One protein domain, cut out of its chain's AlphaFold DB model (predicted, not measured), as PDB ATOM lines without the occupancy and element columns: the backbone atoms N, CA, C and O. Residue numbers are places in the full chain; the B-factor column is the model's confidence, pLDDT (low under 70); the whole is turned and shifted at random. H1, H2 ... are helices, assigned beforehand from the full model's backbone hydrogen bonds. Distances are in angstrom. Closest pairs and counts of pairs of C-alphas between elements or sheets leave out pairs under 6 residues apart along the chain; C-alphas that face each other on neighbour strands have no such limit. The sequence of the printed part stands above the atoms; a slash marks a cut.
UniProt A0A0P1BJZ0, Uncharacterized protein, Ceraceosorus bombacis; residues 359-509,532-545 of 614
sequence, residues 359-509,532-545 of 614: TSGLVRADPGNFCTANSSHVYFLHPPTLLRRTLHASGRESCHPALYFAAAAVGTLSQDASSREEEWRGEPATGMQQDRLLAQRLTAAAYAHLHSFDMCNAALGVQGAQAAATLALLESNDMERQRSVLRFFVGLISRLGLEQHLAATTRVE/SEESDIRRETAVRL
ATOM      1  N   THR A 359      12.120   7.036  22.218       46.22
ATOM      2  CA  THR A 359      13.400   6.760  22.911       46.22
ATOM      3  C   THR A 359      14.607   7.383  22.201       46.22
ATOM      4  O   THR A 359      15.642   7.638  22.817       46.22
ATOM      5  N   SER A 360      14.488   7.662  20.900       41.06
ATOM      6  CA  SER A 360      15.489   8.397  20.130       41.06
ATOM      7  C   SER A 360      15.321   9.916  20.246       41.06
ATOM      8  O   SER A 360      16.294  10.623  20.009       41.06
ATOM      9  N   GLY A 361      14.142  10.427  20.618       47.59
ATOM     10  CA  GLY A 361      13.928  11.834  20.980       47.59
ATOM     11  C   GLY A 361      14.511  12.153  22.358       47.59
ATOM     12  O   GLY A 361      15.366  13.027  22.473       47.59
ATOM     13  N   LEU A 362      14.144  11.346  23.359       51.75
ATOM     14  CA  LEU A 362      14.576  11.417  24.764       51.75
ATOM     15  C   LEU A 362      16.081  11.653  24.974       51.75
ATOM     16  O   LEU A 362      16.461  12.443  25.829       51.75
ATOM     17  N   VAL A 363      16.940  10.998  24.182       51.56
ATOM     18  CA  VAL A 363      18.405  11.154  24.287       51.56
ATOM     19  C   VAL A 363      18.975  12.146  23.256       51.56
ATOM     20  O   VAL A 363      20.108  12.588  23.402       51.56
ATOM     21  N   ARG A 364      18.219  12.535  22.215       50.75
ATOM     22  CA  ARG A 364      18.626  13.585  21.250       50.75
ATOM     23  C   ARG A 364      18.323  15.007  21.732       50.75
ATOM     24  O   ARG A 364      18.914  15.942  21.193       50.75
ATOM     25  N   ALA A 365      17.411  15.175  22.688       54.16
ATOM     26  CA  ALA A 365      17.007  16.463  23.250       54.16
ATOM     27  C   ALA A 365      18.115  17.075  24.133       54.16
ATOM     28  O   ALA A 365      18.072  16.992  25.354       54.16
ATOM     29  N   ASP A 366      19.110  17.675  23.474       61.38
ATOM     30  CA  ASP A 366      20.314  18.289  24.052       61.38
ATOM     31  C   ASP A 366      21.116  17.369  25.008       61.38
ATOM     32  O   ASP A 366      20.895  17.374  26.222       61.38
ATOM     33  N   PRO A 367      22.113  16.622  24.481       61.34
ATOM     34  CA  PRO A 367      23.266  16.095  25.219       61.34
ATOM     35  C   PRO A 367      23.659  16.800  26.528       61.34
ATOM     36  O   PRO A 367      23.879  16.128  27.533       61.34
ATOM     37  N   GLY A 368      23.781  18.131  26.524       61.19
ATOM     38  CA  GLY A 368      24.182  18.904  27.696       61.19
ATOM     39  C   GLY A 368      23.119  18.870  28.789       61.19
ATOM     40  O   GLY A 368      23.433  18.540  29.933       61.19
ATOM     41  N   ASN A 369      21.863  19.133  28.424       64.56
ATOM     42  CA  ASN A 369      20.732  19.142  29.357       64.56
ATOM     43  C   ASN A 369      20.426  17.740  29.896       64.56
ATOM     44  O   ASN A 369      20.162  17.594  31.087       64.56
ATOM     45  N   PHE A 370      20.557  16.695  29.069       67.38
ATOM     46  CA  PHE A 370      20.475  15.309  29.539       67.38
ATOM     47  C   PHE A 370      21.502  15.035  30.651       67.38
ATOM     48  O   PHE A 370      21.159  14.452  31.679       67.38
ATOM     49  N   CYS A 371      22.755  15.470  30.482       67.50
ATOM     50  CA  CYS A 371      23.818  15.219  31.457       67.50
ATOM     51  C   CYS A 371      23.748  16.112  32.708       67.50
ATOM     52  O   CYS A 371      24.186  15.671  33.771       67.50
ATOM     53  N   THR A 372      23.211  17.333  32.620       66.44
ATOM     54  CA  THR A 372      23.034  18.213  33.790       66.44
ATOM     55  C   THR A 372      21.800  17.844  34.611       66.44
ATOM     56  O   THR A 372      21.909  17.775  35.834       66.44
ATOM     57  N   ALA A 373      20.666  17.531  33.974       66.50
ATOM     58  CA  ALA A 373      19.459  17.074  34.666       66.50
ATOM     59  C   ALA A 373      19.662  15.711  35.359       66.50
ATOM     60  O   ALA A 373      19.123  15.474  36.437       66.50
ATOM     61  N   ASN A 374      20.507  14.841  34.791       67.56
ATOM     62  CA  ASN A 374      20.801  13.508  35.328       67.56
ATOM     63  C   ASN A 374      22.154  13.387  36.031       67.56
ATOM     64  O   ASN A 374      22.723  12.293  36.028       67.56
ATOM     65  N   SER A 375      22.704  14.451  36.623       65.94
ATOM     66  CA  SER A 375      24.081  14.407  37.146       65.94
ATOM     67  C   SER A 375      24.342  13.251  38.129       65.94
ATOM     68  O   SER A 375      25.450  12.725  38.148       65.94
ATOM     69  N   SER A 376      23.329  12.791  38.878       66.25
ATOM     70  CA  SER A 376      23.396  11.599  39.739       66.25
ATOM     71  C   SER A 376      23.456  10.278  38.961       66.25
ATOM     72  O   SER A 376      24.304   9.438  39.244       66.25
ATOM     73  N   HIS A 377      22.580  10.089  37.971       66.88
ATOM     74  CA  HIS A 377      22.446   8.840  37.206       66.88
ATOM     75  C   HIS A 377      23.505   8.677  36.107       66.88
ATOM     76  O   HIS A 377      23.891   7.561  35.755       66.88
ATOM     77  N   VAL A 378      23.987   9.804  35.577       67.06
ATOM     78  CA  VAL A 378      25.035   9.900  34.555       67.06
ATOM     79  C   VAL A 378      26.433   9.955  35.189       67.06
ATOM     80  O   VAL A 378      27.421   9.831  34.477       67.06
ATOM     81  N   TYR A 379      26.570  10.035  36.519       67.31
ATOM     82  CA  TYR A 379      27.882  10.129  37.175       67.31
ATOM     83  C   TYR A 379      28.848   8.973  36.830       67.31
ATOM     84  O   TYR A 379      30.051   9.200  36.693       67.31
ATOM     85  N   PHE A 380      28.347   7.747  36.635       70.69
ATOM     86  CA  PHE A 380      29.151   6.584  36.203       70.69
ATOM     87  C   PHE A 380      29.288   6.469  34.672       70.69
ATOM     88  O   PHE A 380      30.095   5.697  34.142       70.69
ATOM     89  N   LEU A 381      28.493   7.248  33.946       70.94
ATOM     90  CA  LEU A 381      28.396   7.265  32.498       70.94
ATOM     91  C   LEU A 381      29.257   8.413  31.965       70.94
ATOM     92  O   LEU A 381      28.747   9.510  31.764       70.94
ATOM     93  N   HIS A 382      30.556   8.170  31.734       67.88
ATOM     94  CA  HIS A 382      31.471   9.192  31.206       67.88
ATOM     95  C   HIS A 382      30.821   9.938  30.012       67.88
ATOM     96  O   HIS A 382      30.598   9.309  28.964       67.88
ATOM     97  N   PRO A 383      30.452  11.232  30.146       64.25
ATOM     98  CA  PRO A 383      29.401  11.792  29.298       64.25
ATOM     99  C   PRO A 383      29.752  11.851  27.807       64.25
ATOM    100  O   PRO A 383      28.948  11.362  27.012       64.25
ATOM    101  N   PRO A 384      30.950  12.304  27.379       63.72
ATOM    102  CA  PRO A 384      31.356  12.220  25.974       63.72
ATOM    103  C   PRO A 384      31.266  10.800  25.391       63.72
ATOM    104  O   PRO A 384      30.921  10.633  24.222       63.72
ATOM    105  N   THR A 385      31.518   9.760  26.193       64.56
ATOM    106  CA  THR A 385      31.403   8.358  25.758       64.56
ATOM    107  C   THR A 385      29.955   7.901  25.638       64.56
ATOM    108  O   THR A 385      29.640   7.191  24.682       64.56
ATOM    109  N   LEU A 386      29.074   8.312  26.558       66.50
ATOM    110  CA  LEU A 386      27.637   8.064  26.443       66.50
ATOM    111  C   LEU A 386      27.091   8.761  25.197       66.50
ATOM    112  O   LEU A 386      26.576   8.095  24.305       66.50
ATOM    113  N   LEU A 387      27.281  10.076  25.088       66.19
ATOM    114  CA  LEU A 387      26.732  10.902  24.014       66.19
ATOM    115  C   LEU A 387      27.209  10.435  22.629       66.19
ATOM    116  O   LEU A 387      26.398  10.237  21.723       66.19
ATOM    117  N   ARG A 388      28.506  10.134  22.472       67.25
ATOM    118  CA  ARG A 388      29.069   9.586  21.222       67.25
ATOM    119  C   ARG A 388      28.469   8.225  20.834       67.25
ATOM    120  O   ARG A 388      28.444   7.904  19.646       67.25
ATOM    121  N   ARG A 389      27.984   7.433  21.800       68.69
ATOM    122  CA  ARG A 389      27.384   6.101  21.582       68.69
ATOM    123  C   ARG A 389      25.851   6.102  21.522       68.69
ATOM    124  O   ARG A 389      25.287   5.225  20.882       68.69
ATOM    125  N   THR A 390      25.155   7.067  22.120       64.88
ATOM    126  CA  THR A 390      23.679   7.123  22.118       64.88
ATOM    127  C   THR A 390      23.101   8.066  21.058       64.88
ATOM    128  O   THR A 390      21.994   7.822  20.565       64.88
ATOM    129  N   LEU A 391      23.823   9.114  20.648       64.62
ATOM    130  CA  LEU A 391      23.334  10.091  19.663       64.62
ATOM    131  C   LEU A 391      23.475   9.600  18.215       64.62
ATOM    132  O   LEU A 391      22.524   9.682  17.434       64.62
ATOM    133  N   HIS A 392      24.655   9.089  17.853       67.25
ATOM    134  CA  HIS A 392      24.977   8.665  16.488       67.25
ATOM    135  C   HIS A 392      24.518   7.227  16.215       67.25
ATOM    136  O   HIS A 392      24.729   6.348  17.045       67.25
ATOM    137  N   ALA A 393      23.966   6.954  15.027       68.62
ATOM    138  CA  ALA A 393      23.486   5.614  14.656       68.62
ATOM    139  C   ALA A 393      24.596   4.542  14.715       68.62
ATOM    140  O   ALA A 393      24.437   3.528  15.385       68.62
ATOM    141  N   SER A 394      25.768   4.826  14.140       69.25
ATOM    142  CA  SER A 394      26.969   3.977  14.246       69.25
ATOM    143  C   SER A 394      27.527   3.870  15.675       69.25
ATOM    144  O   SER A 394      28.208   2.902  16.018       69.25
ATOM    145  N   GLY A 395      27.221   4.848  16.531       66.44
ATOM    146  CA  GLY A 395      27.464   4.775  17.969       66.44
ATOM    147  C   GLY A 395      26.559   3.744  18.645       66.44
ATOM    148  O   GLY A 395      27.051   2.945  19.435       66.44
ATOM    149  N   ARG A 396      25.268   3.708  18.283       69.06
ATOM    150  CA  ARG A 396      24.276   2.769  18.839       69.06
ATOM    151  C   ARG A 396      24.606   1.327  18.468       69.06
ATOM    152  O   ARG A 396      24.620   0.472  19.344       69.06
ATOM    153  N   GLU A 397      24.972   1.082  17.210       68.38
ATOM    154  CA  GLU A 397      25.428  -0.231  16.713       68.38
ATOM    155  C   GLU A 397      26.699  -0.757  17.410       68.38
ATOM    156  O   GLU A 397      26.974  -1.955  17.374       68.38
ATOM    157  N   SER A 398      27.483   0.125  18.042       70.62
ATOM    158  CA  SER A 398      28.701  -0.212  18.796       70.62
ATOM    159  C   SER A 398      28.567  -0.001  20.315       70.62
ATOM    160  O   SER A 398      29.547  -0.129  21.060       70.62
ATOM    161  N   CYS A 399      27.351   0.287  20.784       76.38
ATOM    162  CA  CYS A 399      26.997   0.396  22.191       76.38
ATOM    163  C   CYS A 399      26.460  -0.947  22.701       76.38
ATOM    164  O   CYS A 399      25.680  -1.618  22.028       76.38
ATOM    165  N   HIS A 400      26.841  -1.339  23.915       83.75
ATOM    166  CA  HIS A 400      26.258  -2.493  24.586       83.75
ATOM    167  C   HIS A 400      24.755  -2.236  24.819       83.75
ATOM    168  O   HIS A 400      24.434  -1.229  25.455       83.75
ATOM    169  N   PRO A 401      23.821  -3.103  24.373       86.94
ATOM    170  CA  PRO A 401      22.386  -2.800  24.412       86.94
ATOM    171  C   PRO A 401      21.879  -2.371  25.794       86.94
ATOM    172  O   PRO A 401      21.181  -1.367  25.905       86.94
ATOM    173  N   ALA A 402      22.322  -3.040  26.865       89.50
ATOM    174  CA  ALA A 402      21.951  -2.659  28.229       89.50
ATOM    175  C   ALA A 402      22.362  -1.224  28.616       89.50
ATOM    176  O   ALA A 402      21.650  -0.576  29.374       89.50
ATOM    177  N   LEU A 403      23.477  -0.708  28.085       87.50
ATOM    178  CA  LEU A 403      23.932   0.660  28.344       87.50
ATOM    179  C   LEU A 403      23.032   1.684  27.644       87.50
ATOM    180  O   LEU A 403      22.706   2.715  28.226       87.50
ATOM    181  N   TYR A 404      22.588   1.378  26.420       86.81
ATOM    182  CA  TYR A 404      21.607   2.193  25.705       86.81
ATOM    183  C   TYR A 404      20.251   2.209  26.429       86.81
ATOM    184  O   TYR A 404      19.707   3.286  26.670       86.81
ATOM    185  N   PHE A 405      19.734   1.044  26.832       89.00
ATOM    186  CA  PHE A 405      18.447   0.950  27.525       89.00
ATOM    187  C   PHE A 405      18.474   1.580  28.928       89.00
ATOM    188  O   PHE A 405      17.546   2.309  29.268       89.00
ATOM    189  N   ALA A 406      19.550   1.403  29.706       89.12
ATOM    190  CA  ALA A 406      19.709   2.071  31.001       89.12
ATOM    191  C   ALA A 406      19.796   3.605  30.854       89.12
ATOM    192  O   ALA A 406      19.125   4.331  31.582       89.12
ATOM    193  N   ALA A 407      20.550   4.115  29.872       85.50
ATOM    194  CA  ALA A 407      20.610   5.552  29.588       85.50
ATOM    195  C   ALA A 407      19.259   6.121  29.104       85.50
ATOM    196  O   ALA A 407      18.906   7.249  29.450       85.50
ATOM    197  N   ALA A 408      18.484   5.348  28.338       84.88
ATOM    198  CA  ALA A 408      17.134   5.732  27.932       84.88
ATOM    199  C   ALA A 408      16.159   5.761  29.127       84.88
ATOM    200  O   ALA A 408      15.384   6.708  29.236       84.88
ATOM    201  N   ALA A 409      16.242   4.784  30.041       88.12
ATOM    202  CA  ALA A 409      15.441   4.731  31.268       88.12
ATOM    203  C   ALA A 409      15.705   5.939  32.189       88.12
ATOM    204  O   ALA A 409      14.767   6.552  32.699       88.12
ATOM    205  N   VAL A 410      16.978   6.331  32.331       85.19
ATOM    206  CA  VAL A 410      17.385   7.582  32.994       85.19
ATOM    207  C   VAL A 410      16.718   8.791  32.332       85.19
ATOM    208  O   VAL A 410      16.068   9.578  33.013       85.19
ATOM    209  N   GLY A 411      16.788   8.898  31.000       80.06
ATOM    210  CA  GLY A 411      16.139   9.979  30.251       80.06
ATOM    211  C   GLY A 411      14.633  10.083  30.508       80.06
ATOM    212  O   GLY A 411      14.133  11.182  30.737       80.06
ATOM    213  N   THR A 412      13.916   8.954  30.545       81.56
ATOM    214  CA  THR A 412      12.459   8.931  30.790       81.56
ATOM    215  C   THR A 412      12.049   9.360  32.193       81.56
ATOM    216  O   THR A 412      10.925   9.811  32.373       81.56
ATOM    217  N   LEU A 413      12.938   9.257  33.184       75.19
ATOM    218  CA  LEU A 413      12.682   9.736  34.548       75.19
ATOM    219  C   LEU A 413      13.138  11.186  34.772       75.19
ATOM    220  O   LEU A 413      12.853  11.759  35.819       75.19
ATOM    221  N   SER A 414      13.865  11.762  33.812       67.62
ATOM    222  CA  SER A 414      14.557  13.043  33.956       67.62
ATOM    223  C   SER A 414      13.807  14.254  33.435       67.62
ATOM    224  O   SER A 414      14.142  15.370  33.828       67.62
ATOM    225  N   GLN A 415      12.943  14.073  32.439       62.31
ATOM    226  CA  GLN A 415      12.391  15.208  31.710       62.31
ATOM    227  C   GLN A 415      11.376  15.939  32.586       62.31
ATOM    228  O   GLN A 415      10.404  15.337  33.045       62.31
ATOM    229  N   ASP A 416      11.601  17.238  32.806       57.25
ATOM    230  CA  ASP A 416      10.637  18.108  33.476       57.25
ATOM    231  C   ASP A 416       9.279  17.965  32.780       57.25
ATOM    232  O   ASP A 416       9.188  18.161  31.565       57.25
ATOM    233  N   ALA A 417       8.226  17.631  33.533       49.69
ATOM    234  CA  ALA A 417       6.898  17.346  32.977       49.69
ATOM    235  C   ALA A 417       6.378  18.474  32.063       49.69
ATOM    236  O   ALA A 417       5.803  18.202  31.010       49.69
ATOM    237  N   SER A 418       6.698  19.729  32.388       49.84
ATOM    238  CA  SER A 418       6.390  20.920  31.585       49.84
ATOM    239  C   SER A 418       6.970  20.902  30.162       49.84
ATOM    240  O   SER A 418       6.389  21.501  29.264       49.84
ATOM    241  N   SER A 419       8.084  20.200  29.923       53.22
ATOM    242  CA  SER A 419       8.654  20.010  28.577       53.22
ATOM    243  C   SER A 419       7.891  18.981  27.734       53.22
ATOM    244  O   SER A 419       8.099  18.892  26.525       53.22
ATOM    245  N   ARG A 420       7.008  18.203  28.373       50.38
ATOM    246  CA  ARG A 420       6.321  17.045  27.794       50.38
ATOM    247  C   ARG A 420       4.800  17.124  27.814       50.38
ATOM    248  O   ARG A 420       4.160  16.394  27.063       50.38
ATOM    249  N   GLU A 421       4.232  18.056  28.569       47.12
ATOM    250  CA  GLU A 421       2.817  18.451  28.510       47.12
ATOM    251  C   GLU A 421       2.392  18.980  27.118       47.12
ATOM    252  O   GLU A 421       1.210  18.938  26.784       47.12
ATOM    253  N   GLU A 422       3.334  19.409  26.263       49.97
ATOM    254  CA  GLU A 422       3.058  19.725  24.847       49.97
ATOM    255  C   GLU A 422       3.120  18.496  23.906       49.97
ATOM    256  O   GLU A 422       2.454  18.480  22.867       49.97
ATOM    257  N   GLU A 423       3.899  17.461  24.251       50.19
ATOM    258  CA  GLU A 423       4.023  16.211  23.475       50.19
ATOM    259  C   GLU A 423       2.842  15.270  23.780       50.19
ATOM    260  O   GLU A 423       2.138  14.809  22.874       50.19
ATOM    261  N   TRP A 424       2.567  15.049  25.068       50.84
ATOM    262  CA  TRP A 424       1.431  14.278  25.561       50.84
ATOM    263  C   TRP A 424       0.178  15.160  25.648       50.84
ATOM    264  O   TRP A 424      -0.054  15.833  26.648       50.84
ATOM    265  N   ARG A 425      -0.681  15.121  24.620       49.75
ATOM    266  CA  ARG A 425      -1.960  15.869  24.566       49.75
ATOM    267  C   ARG A 425      -3.049  15.303  25.504       49.75
ATOM    268  O   ARG A 425      -4.131  14.940  25.047       49.75
ATOM    269  N   GLY A 426      -2.757  15.193  26.795       53.78
ATOM    270  CA  GLY A 426      -3.622  14.608  27.823       53.78
ATOM    271  C   GLY A 426      -3.330  15.173  29.214       53.78
ATOM    272  O   GLY A 426      -2.638  16.177  29.353       53.78
ATOM    273  N   GLU A 427      -3.869  14.551  30.264       54.25
ATOM    274  CA  GLU A 427      -3.645  15.027  31.635       54.25
ATOM    275  C   GLU A 427      -2.197  14.762  32.101       54.25
ATOM    276  O   GLU A 427      -1.704  13.639  31.935       54.25
ATOM    277  N   PRO A 428      -1.525  15.718  32.773       55.00
ATOM    278  CA  PRO A 428      -0.110  15.592  33.153       55.00
ATOM    279  C   PRO A 428       0.166  14.441  34.132       55.00
ATOM    280  O   PRO A 428       1.238  13.833  34.110       55.00
ATOM    281  N   ALA A 429      -0.829  14.074  34.947       60.66
ATOM    282  CA  ALA A 429      -0.771  12.895  35.809       60.66
ATOM    283  C   ALA A 429      -0.617  11.588  35.003       60.66
ATOM    284  O   ALA A 429       0.111  10.688  35.421       60.66
ATOM    285  N   THR A 430      -1.251  11.496  33.826       65.38
ATOM    286  CA  THR A 430      -1.149  10.313  32.956       65.38
ATOM    287  C   THR A 430       0.217  10.231  32.276       65.38
ATOM    288  O   THR A 430       0.795   9.147  32.243       65.38
ATOM    289  N   GLY A 431       0.784  11.364  31.833       67.50
ATOM    290  CA  GLY A 431       2.125  11.426  31.236       67.50
ATOM    291  C   GLY A 431       3.212  10.929  32.192       67.50
ATOM    292  O   GLY A 431       3.949  10.005  31.861       67.50
ATOM    293  N   MET A 432       3.238  11.435  33.434       71.00
ATOM    294  CA  MET A 432       4.187  10.964  34.458       71.00
ATOM    295  C   MET A 432       4.065   9.461  34.762       71.00
ATOM    296  O   MET A 432       5.067   8.809  35.061       71.00
ATOM    297  N   GLN A 433       2.860   8.886  34.705       75.44
ATOM    298  CA  GLN A 433       2.666   7.452  34.943       75.44
ATOM    299  C   GLN A 433       3.047   6.594  33.723       75.44
ATOM    300  O   GLN A 433       3.600   5.506  33.897       75.44
ATOM    301  N   GLN A 434       2.827   7.094  32.505       78.69
ATOM    302  CA  GLN A 434       3.300   6.468  31.266       78.69
ATOM    303  C   GLN A 434       4.830   6.491  31.171       78.69
ATOM    304  O   GLN A 434       5.426   5.466  30.845       78.69
ATOM    305  N   ASP A 435       5.477   7.597  31.542       79.75
ATOM    306  CA  ASP A 435       6.938   7.707  31.542       79.75
ATOM    307  C   ASP A 435       7.598   6.825  32.613       79.75
ATOM    308  O   ASP A 435       8.626   6.203  32.342       79.75
ATOM    309  N   ARG A 436       6.969   6.643  33.784       82.44
ATOM    310  CA  ARG A 436       7.395   5.631  34.771       82.44
ATOM    311  C   ARG A 436       7.264   4.200  34.238       82.44
ATOM    312  O   ARG A 436       8.188   3.410  34.416       82.44
ATOM    313  N   LEU A 437       6.162   3.868  33.559       85.81
ATOM    314  CA  LEU A 437       5.977   2.558  32.917       85.81
ATOM    315  C   LEU A 437       6.987   2.318  31.785       85.81
ATOM    316  O   LEU A 437       7.509   1.211  31.645       85.81
ATOM    317  N   LEU A 438       7.294   3.347  30.992       85.88
ATOM    318  CA  LEU A 438       8.307   3.278  29.944       85.88
ATOM    319  C   LEU A 438       9.706   3.095  30.548       85.88
ATOM    320  O   LEU A 438      10.430   2.201  30.117       85.88
ATOM    321  N   ALA A 439      10.053   3.856  31.590       87.88
ATOM    322  CA  ALA A 439      11.300   3.690  32.332       87.88
ATOM    323  C   ALA A 439      11.441   2.266  32.892       87.88
ATOM    324  O   ALA A 439      12.470   1.633  32.688       87.88
ATOM    325  N   GLN A 440      10.393   1.716  33.518       89.50
ATOM    326  CA  GLN A 440      10.378   0.336  34.020       89.50
ATOM    327  C   GLN A 440      10.606  -0.697  32.906       89.50
ATOM    328  O   GLN A 440      11.415  -1.609  33.080       89.50
ATOM    329  N   ARG A 441       9.963  -0.541  31.738       91.44
ATOM    330  CA  ARG A 441      10.180  -1.415  30.566       91.44
ATOM    331  C   ARG A 441      11.606  -1.308  30.014       91.44
ATOM    332  O   ARG A 441      12.208  -2.329  29.689       91.44
ATOM    333  N   LEU A 442      12.170  -0.100  29.938       91.94
ATOM    334  CA  LEU A 442      13.547   0.138  29.484       91.94
ATOM    335  C   LEU A 442      14.573  -0.446  30.470       91.94
ATOM    336  O   LEU A 442      15.506  -1.131  30.055       91.94
ATOM    337  N   THR A 443      14.359  -0.262  31.772       91.12
ATOM    338  CA  THR A 443      15.137  -0.894  32.844       91.12
ATOM    339  C   THR A 443      15.072  -2.420  32.739       91.12
ATOM    340  O   THR A 443      16.114  -3.072  32.702       91.12
ATOM    341  N   ALA A 444      13.882  -3.013  32.588       90.88
ATOM    342  CA  ALA A 444      13.722  -4.458  32.412       90.88
ATOM    343  C   ALA A 444      14.444  -4.993  31.157       90.88
ATOM    344  O   ALA A 444      15.124  -6.017  31.235       90.88
ATOM    345  N   ALA A 445      14.384  -4.278  30.027       91.62
ATOM    346  CA  ALA A 445      15.143  -4.619  28.821       91.62
ATOM    347  C   ALA A 445      16.667  -4.531  29.044       91.62
ATOM    348  O   ALA A 445      17.421  -5.386  28.576       91.62
ATOM    349  N   ALA A 446      17.140  -3.540  29.804       91.38
ATOM    350  CA  ALA A 446      18.551  -3.414  30.158       91.38
ATOM    351  C   ALA A 446      19.039  -4.573  31.051       91.38
ATOM    352  O   ALA A 446      20.110  -5.126  30.795       91.38
ATOM    353  N   TYR A 447      18.232  -4.992  32.034       90.38
ATOM    354  CA  TYR A 447      18.458  -6.212  32.822       90.38
ATOM    355  C   TYR A 447      18.522  -7.456  31.934       90.38
ATOM    356  O   TYR A 447      19.496  -8.206  32.001       90.38
ATOM    357  N   ALA A 448      17.514  -7.666  31.080       90.31
ATOM    358  CA  ALA A 448      17.460  -8.812  30.175       90.31
ATOM    359  C   ALA A 448      18.715  -8.883  29.295       90.31
ATOM    360  O   ALA A 448      19.314  -9.947  29.155       90.31
ATOM    361  N   HIS A 449      19.194  -7.741  28.791       89.00
ATOM    362  CA  HIS A 449      20.451  -7.694  28.056       89.00
ATOM    363  C   HIS A 449      21.683  -8.004  28.919       89.00
ATOM    364  O   HIS A 449      22.511  -8.793  28.466       89.00
ATOM    365  N   LEU A 450      21.812  -7.465  30.140       88.00
ATOM    366  CA  LEU A 450      22.923  -7.825  31.038       88.00
ATOM    367  C   LEU A 450      22.966  -9.326  31.343       88.00
ATOM    368  O   LEU A 450      24.043  -9.909  31.297       88.00
ATOM    369  N   HIS A 451      21.816  -9.953  31.601       84.56
ATOM    370  CA  HIS A 451      21.740 -11.390  31.870       84.56
ATOM    371  C   HIS A 451      21.898 -12.254  30.606       84.56
ATOM    372  O   HIS A 451      22.431 -13.357  30.697       84.56
ATOM    373  N   SER A 452      21.499 -11.764  29.422       82.19
ATOM    374  CA  SER A 452      21.690 -12.487  28.150       82.19
ATOM    375  C   SER A 452      23.166 -12.657  27.771       82.19
ATOM    376  O   SER A 452      23.542 -13.652  27.149       82.19
ATOM    377  N   PHE A 453      24.024 -11.721  28.189       69.50
ATOM    378  CA  PHE A 453      25.468 -11.915  28.172       69.50
ATOM    379  C   PHE A 453      25.875 -12.674  29.433       69.50
ATOM    380  O   PHE A 453      26.326 -12.080  30.405       69.50
ATOM    381  N   ASP A 454      25.698 -13.999  29.380       58.97
ATOM    382  CA  ASP A 454      25.965 -14.949  30.468       58.97
ATOM    383  C   ASP A 454      27.230 -14.598  31.280       58.97
ATOM    384  O   ASP A 454      28.241 -14.184  30.710       58.97
ATOM    385  N   MET A 455      27.177 -14.777  32.602       51.31
ATOM    386  CA  MET A 455      28.089 -14.218  33.618       51.31
ATOM    387  C   MET A 455      29.582 -14.464  33.332       51.31
ATOM    388  O   MET A 455      30.440 -13.669  33.723       51.31
ATOM    389  N   CYS A 456      29.903 -15.548  32.620       53.28
ATOM    390  CA  CYS A 456      31.258 -15.928  32.222       53.28
ATOM    391  C   CYS A 456      31.747 -15.295  30.899       53.28
ATOM    392  O   CYS A 456      32.937 -15.374  30.587       53.28
ATOM    393  N   ASN A 457      30.907 -14.613  30.115       55.41
ATOM    394  CA  ASN A 457      31.299 -14.004  28.839       55.41
ATOM    395  C   ASN A 457      32.234 -12.806  29.026       55.41
ATOM    396  O   ASN A 457      31.921 -11.865  29.750       55.41
ATOM    397  N   ALA A 458      33.358 -12.789  28.306       55.62
ATOM    398  CA  ALA A 458      34.266 -11.637  28.252       55.62
ATOM    399  C   ALA A 458      33.707 -10.445  27.435       55.62
ATOM    400  O   ALA A 458      34.381  -9.433  27.272       55.62
ATOM    401  N   ALA A 459      32.478 -10.560  26.914       65.88
ATOM    402  CA  ALA A 459      31.778  -9.501  26.184       65.88
ATOM    403  C   ALA A 459      31.287  -8.354  27.090       65.88
ATOM    404  O   ALA A 459      31.158  -7.220  26.622       65.88
ATOM    405  N   LEU A 460      31.059  -8.622  28.384       73.56
ATOM    406  CA  LEU A 460      30.708  -7.618  29.395       73.56
ATOM    407  C   LEU A 460      31.936  -6.779  29.784       73.56
ATOM    408  O   LEU A 460      32.481  -6.893  30.877       73.56
ATOM    409  N   GLY A 461      32.381  -5.934  28.853       84.56
ATOM    410  CA  GLY A 461      33.413  -4.926  29.087       84.56
ATOM    411  C   GLY A 461      32.931  -3.770  29.973       84.56
ATOM    412  O   GLY A 461      31.826  -3.786  30.515       84.56
ATOM    413  N   VAL A 462      33.724  -2.696  30.023       84.19
ATOM    414  CA  VAL A 462      33.430  -1.446  30.763       84.19
ATOM    415  C   VAL A 462      31.998  -0.926  30.535       84.19
ATOM    416  O   VAL A 462      31.369  -0.435  31.463       84.19
ATOM    417  N   GLN A 463      31.439  -1.099  29.332       85.38
ATOM    418  CA  GLN A 463      30.061  -0.701  29.010       85.38
ATOM    419  C   GLN A 463      28.984  -1.485  29.790       85.38
ATOM    420  O   GLN A 463      27.947  -0.922  30.132       85.38
ATOM    421  N   GLY A 464      29.221  -2.769  30.078       88.00
ATOM    422  CA  GLY A 464      28.337  -3.591  30.910       88.00
ATOM    423  C   GLY A 464      28.406  -3.180  32.380       88.00
ATOM    424  O   GLY A 464      27.373  -3.060  33.031       88.00
ATOM    425  N   ALA A 465      29.607  -2.857  32.870       88.25
ATOM    426  CA  ALA A 465      29.808  -2.302  34.207       88.25
ATOM    427  C   ALA A 465      29.117  -0.929  34.368       88.25
ATOM    428  O   ALA A 465      28.423  -0.707  35.354       88.25
ATOM    429  N   GLN A 466      29.209  -0.050  33.361       87.50
ATOM    430  CA  GLN A 466      28.457   1.214  33.310       87.50
ATOM    431  C   GLN A 466      26.937   0.997  33.346       87.50
ATOM    432  O   GLN A 466      26.248   1.651  34.126       87.50
ATOM    433  N   ALA A 467      26.412   0.057  32.554       89.25
ATOM    434  CA  ALA A 467      24.984  -0.263  32.557       89.25
ATOM    435  C   ALA A 467      24.516  -0.791  33.925       89.25
ATOM    436  O   ALA A 467      23.484  -0.354  34.427       89.25
ATOM    437  N   ALA A 468      25.291  -1.682  34.552       90.31
ATOM    438  CA  ALA A 468      24.988  -2.223  35.874       90.31
ATOM    439  C   ALA A 468      24.997  -1.133  36.963       90.31
ATOM    440  O   ALA A 468      24.064  -1.062  37.759       90.31
ATOM    441  N   ALA A 469      25.983  -0.230  36.952       88.81
ATOM    442  CA  ALA A 469      26.050   0.896  37.886       88.81
ATOM    443  C   ALA A 469      24.829   1.833  37.769       88.81
ATOM    444  O   ALA A 469      24.261   2.247  38.777       88.81
ATOM    445  N   THR A 470      24.382   2.132  36.544       87.69
ATOM    446  CA  THR A 470      23.177   2.945  36.313       87.69
ATOM    447  C   THR A 470      21.892   2.219  36.714       87.69
ATOM    448  O   THR A 470      21.018   2.838  37.316       87.69
ATOM    449  N   LEU A 471      21.769   0.913  36.455       89.75
ATOM    450  CA  LEU A 471      20.598   0.136  36.883       89.75
ATOM    451  C   LEU A 471      20.505   0.010  38.407       89.75
ATOM    452  O   LEU A 471      19.413   0.102  38.957       89.75
ATOM    453  N   ALA A 472      21.638  -0.106  39.101       87.69
ATOM    454  CA  ALA A 472      21.674  -0.080  40.559       87.69
ATOM    455  C   ALA A 472      21.239   1.279  41.156       87.69
ATOM    456  O   ALA A 472      20.745   1.305  42.281       87.69
ATOM    457  N   LEU A 473      21.346   2.396  40.424       83.69
ATOM    458  CA  LEU A 473      20.710   3.660  40.831       83.69
ATOM    459  C   LEU A 473      19.206   3.689  40.518       83.69
ATOM    460  O   LEU A 473      18.424   4.119  41.360       83.69
ATOM    461  N   LEU A 474      18.802   3.230  39.329       85.88
ATOM    462  CA  LEU A 474      17.397   3.227  38.883       85.88
ATOM    463  C   LEU A 474      16.477   2.366  39.768       85.88
ATOM    464  O   LEU A 474      15.277   2.620  39.848       85.88
ATOM    465  N   GLU A 475      17.031   1.349  40.427       83.88
ATOM    466  CA  GLU A 475      16.294   0.353  41.215       83.88
ATOM    467  C   GLU A 475      16.313   0.651  42.725       83.88
ATOM    468  O   GLU A 475      16.081  -0.245  43.529       83.88
ATOM    469  N   SER A 476      16.545   1.902  43.147       70.31
ATOM    470  CA  SER A 476      16.575   2.298  44.572       70.31
ATOM    471  C   SER A 476      15.290   2.004  45.363       70.31
ATOM    472  O   SER A 476      15.311   1.995  46.592       70.31
ATOM    473  N   ASN A 477      14.181   1.725  44.674       70.19
ATOM    474  CA  ASN A 477      12.910   1.312  45.273       70.19
ATOM    475  C   ASN A 477      12.845  -0.199  45.595       70.19
ATOM    476  O   ASN A 477      12.016  -0.605  46.406       70.19
ATOM    477  N   ASP A 478      13.701  -1.026  44.983       79.75
ATOM    478  CA  ASP A 478      13.792  -2.472  45.217       79.75
ATOM    479  C   ASP A 478      15.180  -2.819  45.770       79.75
ATOM    480  O   ASP A 478      16.143  -3.094  45.051       79.75
ATOM    481  N   MET A 479      15.271  -2.815  47.100       76.00
ATOM    482  CA  MET A 479      16.517  -3.052  47.830       76.00
ATOM    483  C   MET A 479      17.122  -4.443  47.589       76.00
ATOM    484  O   MET A 479      18.319  -4.615  47.813       76.00
ATOM    485  N   GLU A 480      16.352  -5.453  47.175       84.69
ATOM    486  CA  GLU A 480      16.905  -6.779  46.872       84.69
ATOM    487  C   GLU A 480      17.470  -6.820  45.452       84.69
ATOM    488  O   GLU A 480      18.613  -7.241  45.242       84.69
ATOM    489  N   ARG A 481      16.719  -6.294  44.486       82.56
ATOM    490  CA  ARG A 481      17.111  -6.244  43.077       82.56
ATOM    491  C   ARG A 481      18.288  -5.291  42.845       82.56
ATOM    492  O   ARG A 481      19.250  -5.670  42.172       82.56
ATOM    493  N   GLN A 482      18.305  -4.140  43.525       85.06
ATOM    494  CA  GLN A 482      19.465  -3.248  43.614       85.06
ATOM    495  C   GLN A 482      20.695  -3.976  44.175       85.06
ATOM    496  O   GLN A 482      21.761  -3.934  43.562       85.06
ATOM    497  N   ARG A 483      20.574  -4.683  45.311       83.00
ATOM    498  CA  ARG A 483      21.691  -5.456  45.895       83.00
ATOM    499  C   ARG A 483      22.181  -6.566  44.967       83.00
ATOM    500  O   ARG A 483      23.379  -6.845  44.945       83.00
ATOM    501  N   SER A 484      21.285  -7.190  44.206       87.19
ATOM    502  CA  SER A 484      21.638  -8.195  43.200       87.19
ATOM    503  C   SER A 484      22.523  -7.592  42.103       87.19
ATOM    504  O   SER A 484      23.616  -8.100  41.842       87.19
ATOM    505  N   VAL A 485      22.131  -6.437  41.545       88.56
ATOM    506  CA  VAL A 485      22.953  -5.735  40.545       88.56
ATOM    507  C   VAL A 485      24.229  -5.156  41.141       88.56
ATOM    508  O   VAL A 485      25.256  -5.226  40.479       88.56
ATOM    509  N   LEU A 486      24.232  -4.665  42.384       85.69
ATOM    510  CA  LEU A 486      25.461  -4.218  43.051       85.69
ATOM    511  C   LEU A 486      26.482  -5.351  43.196       85.69
ATOM    512  O   LEU A 486      27.650  -5.160  42.868       85.69
ATOM    513  N   ARG A 487      26.053  -6.551  43.608       86.75
ATOM    514  CA  ARG A 487      26.929  -7.737  43.681       86.75
ATOM    515  C   ARG A 487      27.477  -8.124  42.306       86.75
ATOM    516  O   ARG A 487      28.673  -8.368  42.175       86.75
ATOM    517  N   PHE A 488      26.621  -8.144  41.283       87.44
ATOM    518  CA  PHE A 488      27.029  -8.388  39.896       87.44
ATOM    519  C   PHE A 488      28.032  -7.335  39.400       87.44
ATOM    520  O   PHE A 488      29.055  -7.673  38.811       87.44
ATOM    521  N   PHE A 489      27.766  -6.063  39.684       89.44
ATOM    522  CA  PHE A 489      28.583  -4.927  39.287       89.44
ATOM    523  C   PHE A 489      29.960  -4.934  39.961       89.44
ATOM    524  O   PHE A 489      30.962  -4.798  39.266       89.44
ATOM    525  N   VAL A 490      30.036  -5.188  41.272       85.44
ATOM    526  CA  VAL A 490      31.309  -5.413  41.982       85.44
ATOM    527  C   VAL A 490      32.063  -6.597  41.367       85.44
ATOM    528  O   VAL A 490      33.247  -6.477  41.059       85.44
ATOM    529  N   GLY A 491      31.363  -7.695  41.061       86.31
ATOM    530  CA  GLY A 491      31.928  -8.818  40.309       86.31
ATOM    531  C   GLY A 491      32.512  -8.410  38.949       86.31
ATOM    532  O   GLY A 491      33.592  -8.876  38.590       86.31
ATOM    533  N   LEU A 492      31.858  -7.504  38.210       87.12
ATOM    534  CA  LEU A 492      32.389  -6.942  36.964       87.12
ATOM    535  C   LEU A 492      33.614  -6.044  37.188       87.12
ATOM    536  O   LEU A 492      34.552  -6.150  36.403       87.12
ATOM    537  N   ILE A 493      33.648  -5.198  38.225       85.75
ATOM    538  CA  ILE A 493      34.807  -4.336  38.541       85.75
ATOM    539  C   ILE A 493      36.060  -5.195  38.739       85.75
ATOM    540  O   ILE A 493      37.064  -4.994  38.045       85.75
ATOM    541  N   SER A 494      35.982  -6.187  39.631       85.69
ATOM    542  CA  SER A 494      37.111  -7.063  39.945       85.69
ATOM    543  C   SER A 494      37.467  -7.975  38.763       85.69
ATOM    544  O   SER A 494      38.645  -8.184  38.480       85.69
ATOM    545  N   ARG A 495      36.476  -8.467  38.000       86.88
ATOM    546  CA  ARG A 495      36.703  -9.292  36.796       86.88
ATOM    547  C   ARG A 495      37.362  -8.523  35.647       86.88
ATOM    548  O   ARG A 495      38.162  -9.099  34.913       86.88
ATOM    549  N   LEU A 496      37.021  -7.248  35.471       85.88
ATOM    550  CA  LEU A 496      37.637  -6.360  34.480       85.88
ATOM    551  C   LEU A 496      39.016  -5.846  34.920       85.88
ATOM    552  O   LEU A 496      39.686  -5.173  34.140       85.88
ATOM    553  N   GLY A 497      39.437  -6.151  36.152       84.31
ATOM    554  CA  GLY A 497      40.716  -5.725  36.704       84.31
ATOM    555  C   GLY A 497      40.821  -4.210  36.903       84.31
ATOM    556  O   GLY A 497      41.924  -3.667  36.839       84.31
ATOM    557  N   LEU A 498      39.694  -3.501  37.071       82.69
ATOM    558  CA  LEU A 498      39.684  -2.029  37.086       82.69
ATOM    559  C   LEU A 498      40.434  -1.459  38.294       82.69
ATOM    560  O   LEU A 498      41.089  -0.430  38.164       82.69
ATOM    561  N   GLU A 499      40.391  -2.144  39.436       77.94
ATOM    562  CA  GLU A 499      41.139  -1.787  40.647       77.94
ATOM    563  C   GLU A 499      42.656  -1.871  40.416       77.94
ATOM    564  O   GLU A 499      43.393  -0.944  40.747       77.94
ATOM    565  N   GLN A 500      43.127  -2.955  39.791       80.00
ATOM    566  CA  GLN A 500      44.542  -3.184  39.493       80.00
ATOM    567  C   GLN A 500      45.025  -2.262  38.364       80.00
ATOM    568  O   GLN A 500      46.130  -1.728  38.433       80.00
ATOM    569  N   HIS A 501      44.190  -2.027  37.347       77.12
ATOM    570  CA  HIS A 501      44.465  -1.060  36.286       77.12
ATOM    571  C   HIS A 501      44.551   0.368  36.835       77.12
ATOM    572  O   HIS A 501      45.448   1.116  36.447       77.12
ATOM    573  N   LEU A 502      43.670   0.736  37.769       75.44
ATOM    574  CA  LEU A 502      43.724   2.028  38.439       75.44
ATOM    575  C   LEU A 502      44.996   2.148  39.286       75.44
ATOM    576  O   LEU A 502      45.779   3.064  39.061       75.44
ATOM    577  N   ALA A 503      45.274   1.181  40.163       70.50
ATOM    578  CA  ALA A 503      46.485   1.161  40.989       70.50
ATOM    579  C   ALA A 503      47.796   1.196  40.171       70.50
ATOM    580  O   ALA A 503      48.805   1.703  40.653       70.50
ATOM    581  N   ALA A 504      47.783   0.693  38.931       68.38
ATOM    582  CA  ALA A 504      48.911   0.766  38.001       68.38
ATOM    583  C   ALA A 504      48.997   2.084  37.197       68.38
ATOM    584  O   ALA A 504      50.039   2.348  36.601       68.38
ATOM    585  N   THR A 505      47.934   2.897  37.145       65.06
ATOM    586  CA  THR A 505      47.866   4.141  36.341       65.06
ATOM    587  C   THR A 505      47.751   5.427  37.166       65.06
ATOM    588  O   THR A 505      48.091   6.498  36.666       65.06
ATOM    589  N   THR A 506      47.330   5.362  38.430       59.50
ATOM    590  CA  THR A 506      47.465   6.468  39.390       59.50
ATOM    591  C   THR A 506      48.714   6.297  40.235       59.50
ATOM    592  O   THR A 506      48.859   5.295  40.935       59.50
ATOM    593  N   ARG A 507      49.573   7.321  40.266       55.97
ATOM    594  CA  ARG A 507      50.570   7.439  41.333       55.97
ATOM    595  C   ARG A 507      49.835   7.690  42.647       55.97
ATOM    596  O   ARG A 507      48.970   8.559  42.722       55.97
ATOM    597  N   VAL A 508      50.194   6.931  43.678       44.00
ATOM    598  CA  VAL A 508      49.538   6.971  44.999       44.00
ATOM    599  C   VAL A 508      49.674   8.348  45.670       44.00
ATOM    600  O   VAL A 508      48.825   8.731  46.468       44.00
ATOM    601  N   GLU A 509      50.707   9.113  45.314       42.50
ATOM    602  CA  GLU A 509      50.974  10.456  45.848       42.50
ATOM    603  C   GLU A 509      50.028  11.539  45.295       42.50
ATOM    604  O   GLU A 509      49.711  12.480  46.017       42.50
ATOM    605  N   SER A 532      46.624   9.869  25.228       75.06
ATOM    606  CA  SER A 532      45.499  10.088  24.318       75.06
ATOM    607  C   SER A 532      44.231  10.456  25.096       75.06
ATOM    608  O   SER A 532      44.004   9.943  26.194       75.06
ATOM    609  N   GLU A 533      43.353  11.254  24.486       68.44
ATOM    610  CA  GLU A 533      42.007  11.545  25.006       68.44
ATOM    611  C   GLU A 533      41.274  10.248  25.406       68.44
ATOM    612  O   GLU A 533      40.768  10.113  26.513       68.44
ATOM    613  N   GLU A 534      41.320   9.225  24.544       68.62
ATOM    614  CA  GLU A 534      40.718   7.906  24.775       68.62
ATOM    615  C   GLU A 534      41.325   7.152  25.982       68.62
ATOM    616  O   GLU A 534      40.628   6.346  26.597       68.62
ATOM    617  N   SER A 535      42.587   7.397  26.360       71.31
ATOM    618  CA  SER A 535      43.189   6.814  27.575       71.31
ATOM    619  C   SER A 535      42.767   7.538  28.852       71.31
ATOM    620  O   SER A 535      42.436   6.861  29.825       71.31
ATOM    621  N   ASP A 536      42.688   8.873  28.851       70.56
ATOM    622  CA  ASP A 536      42.175   9.614  30.013       70.56
ATOM    623  C   ASP A 536      40.683   9.330  30.237       70.56
ATOM    624  O   ASP A 536      40.279   9.030  31.358       70.56
ATOM    625  N   ILE A 537      39.891   9.253  29.162       71.44
ATOM    626  CA  ILE A 537      38.490   8.800  29.182       71.44
ATOM    627  C   ILE A 537      38.343   7.417  29.840       71.44
ATOM    628  O   ILE A 537      37.425   7.190  30.635       71.44
ATOM    629  N   ARG A 538      39.237   6.469  29.527       75.81
ATOM    630  CA  ARG A 538      39.225   5.123  30.127       75.81
ATOM    631  C   ARG A 538      39.606   5.152  31.603       75.81
ATOM    632  O   ARG A 538      38.928   4.499  32.391       75.81
ATOM    633  N   ARG A 539      40.633   5.921  31.977       74.44
ATOM    634  CA  ARG A 539      41.074   6.097  33.368       74.44
ATOM    635  C   ARG A 539      39.987   6.753  34.223       74.44
ATOM    636  O   ARG A 539      39.676   6.245  35.295       74.44
ATOM    637  N   GLU A 540      39.350   7.812  33.730       74.69
ATOM    638  CA  GLU A 540      38.228   8.475  34.405       74.69
ATOM    639  C   GLU A 540      37.022   7.536  34.547       74.69
ATOM    640  O   GLU A 540      36.439   7.429  35.627       74.69
ATOM    641  N   THR A 541      36.686   6.783  33.494       77.19
ATOM    642  CA  THR A 541      35.626   5.766  33.565       77.19
ATOM    643  C   THR A 541      35.962   4.678  34.593       77.19
ATOM    644  O   THR A 541      35.084   4.275  35.353       77.19
ATOM    645  N   ALA A 542      37.219   4.226  34.673       79.88
ATOM    646  CA  ALA A 542      37.653   3.249  35.669       79.88
ATOM    647  C   ALA A 542      37.533   3.793  37.104       79.88
ATOM    648  O   ALA A 542      36.959   3.108  37.945       79.88
ATOM    649  N   VAL A 543      37.975   5.031  37.376       77.25
ATOM    650  CA  VAL A 543      37.795   5.687  38.691       77.25
ATOM    651  C   VAL A 543      36.318   5.762  39.074       77.25
ATOM    652  O   VAL A 543      35.937   5.293  40.147       77.25
ATOM    653  N   ARG A 544      35.472   6.291  38.178       78.75
ATOM    654  CA  ARG A 544      34.026   6.427  38.411       78.75
ATOM    655  C   ARG A 544      33.373   5.087  38.747       78.75
ATOM    656  O   ARG A 544      32.543   5.040  39.646       78.75
ATOM    657  N   LEU A 545      33.754   4.008  38.056       81.38
ATOM    658  CA  LEU A 545      33.215   2.668  38.302       81.38
ATOM    659  C   LEU A 545      33.760   2.021  39.579       81.38
ATOM    660  O   LEU A 545      32.985   1.388  40.283       81.38
TER     661      LEU A 545
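AT A GLANCE: This is residues 359 to 509 and 532 to 545 of the 614 residues of an uncharacterized protein of Ceraceosorus bombacis (UniProt A0A0P1BJZ0). Three helices, H5, H6 and H7, run up and down as a small bundle, and H8 folds back along H7. The short helices H1 and H2 pack on the later part of H5, H3 and H4 lie near its beginning, and H9 and H10 meet at one end of the long axis; residues 415 to 427 and the beginning of H6 make the other end. The printed part has 165 residues with ten named helices, H1 to H10 in chain order, and no named strand; its class is all helix. It is compact, with a radius of gyration of the C-alphas of 16.5 A, yet elongated in outline, spanning 55 by 35 by 32 A.

HOW THE PARTS SIT: H6, residues 428 to 452, and H5, residues 401 to 414, form a helical hairpin at a shallow tilt of 19 degrees, opposite ways; their closest C-alphas, those of Ala 402 and Ala 446, are 4.0 A apart. H7, residues 462 to 474, touches H5 at a shallow tilt of 32 degrees, only just short of steep, with C-alphas 403 and 467 closest at 4.4 A. H6 touches H7 with residues 443 to 450 alone, closest at C-alphas 443 and 471, 6.9 A, and they too are a hairpin. H8, residues 479 to 495, makes a hairpin with H7 at 19 degrees, C-alphas 472 and 482 being closest at 4.9 A; H6 and H8 are apart. H10, residues 533 to 545, touches H7 at C-alphas 545 and 466, 7.0 A, and H9, residues 498 to 505, at C-alphas 542 and 498, 5.8 A. H1, residues 359 to 362, touches H5 at C-alphas 362 and 411, 5.9 A; H2, residues 367 to 373, only just touches it, with 3 pairs of C-alphas within 8 A, closest at 373 and 414, 6.4 A. H3, residues 383 to 390, and H4, residues 393 to 396, touch only at the corner, C-alphas 389 and 395 being 3.8 A apart. In H2, H3 and H5 to H10 every O i to N i+4 pair is within hydrogen-bond range; H1 and H4 are too short for such a pair.

IN THESE COORDINATES: H6 measures 35.9 A from C-alpha 428 at (-0.110, 15.592, 33.153) to C-alpha 452 at (21.690, -12.487, 28.150). H8 measures 23.8 A, H5 20.1 A, H7 18.6 A and H10 18.2 A, ending at C-alpha 545 (33.215, 2.668, 38.302).

THE WHOLE: The C-alphas of Gly 426 and Glu 509 are the two farthest apart, 57.6 A. Residues 510 to 531 are not printed, and C-alphas 509 and 532 are 22.2 A apart across this cut. The link from H5 to H6 is long, 13 residues. Mean pLDDT of the printed part is 73.3; 70 residues are under 70, among them 359 to 379 and 414 to 431.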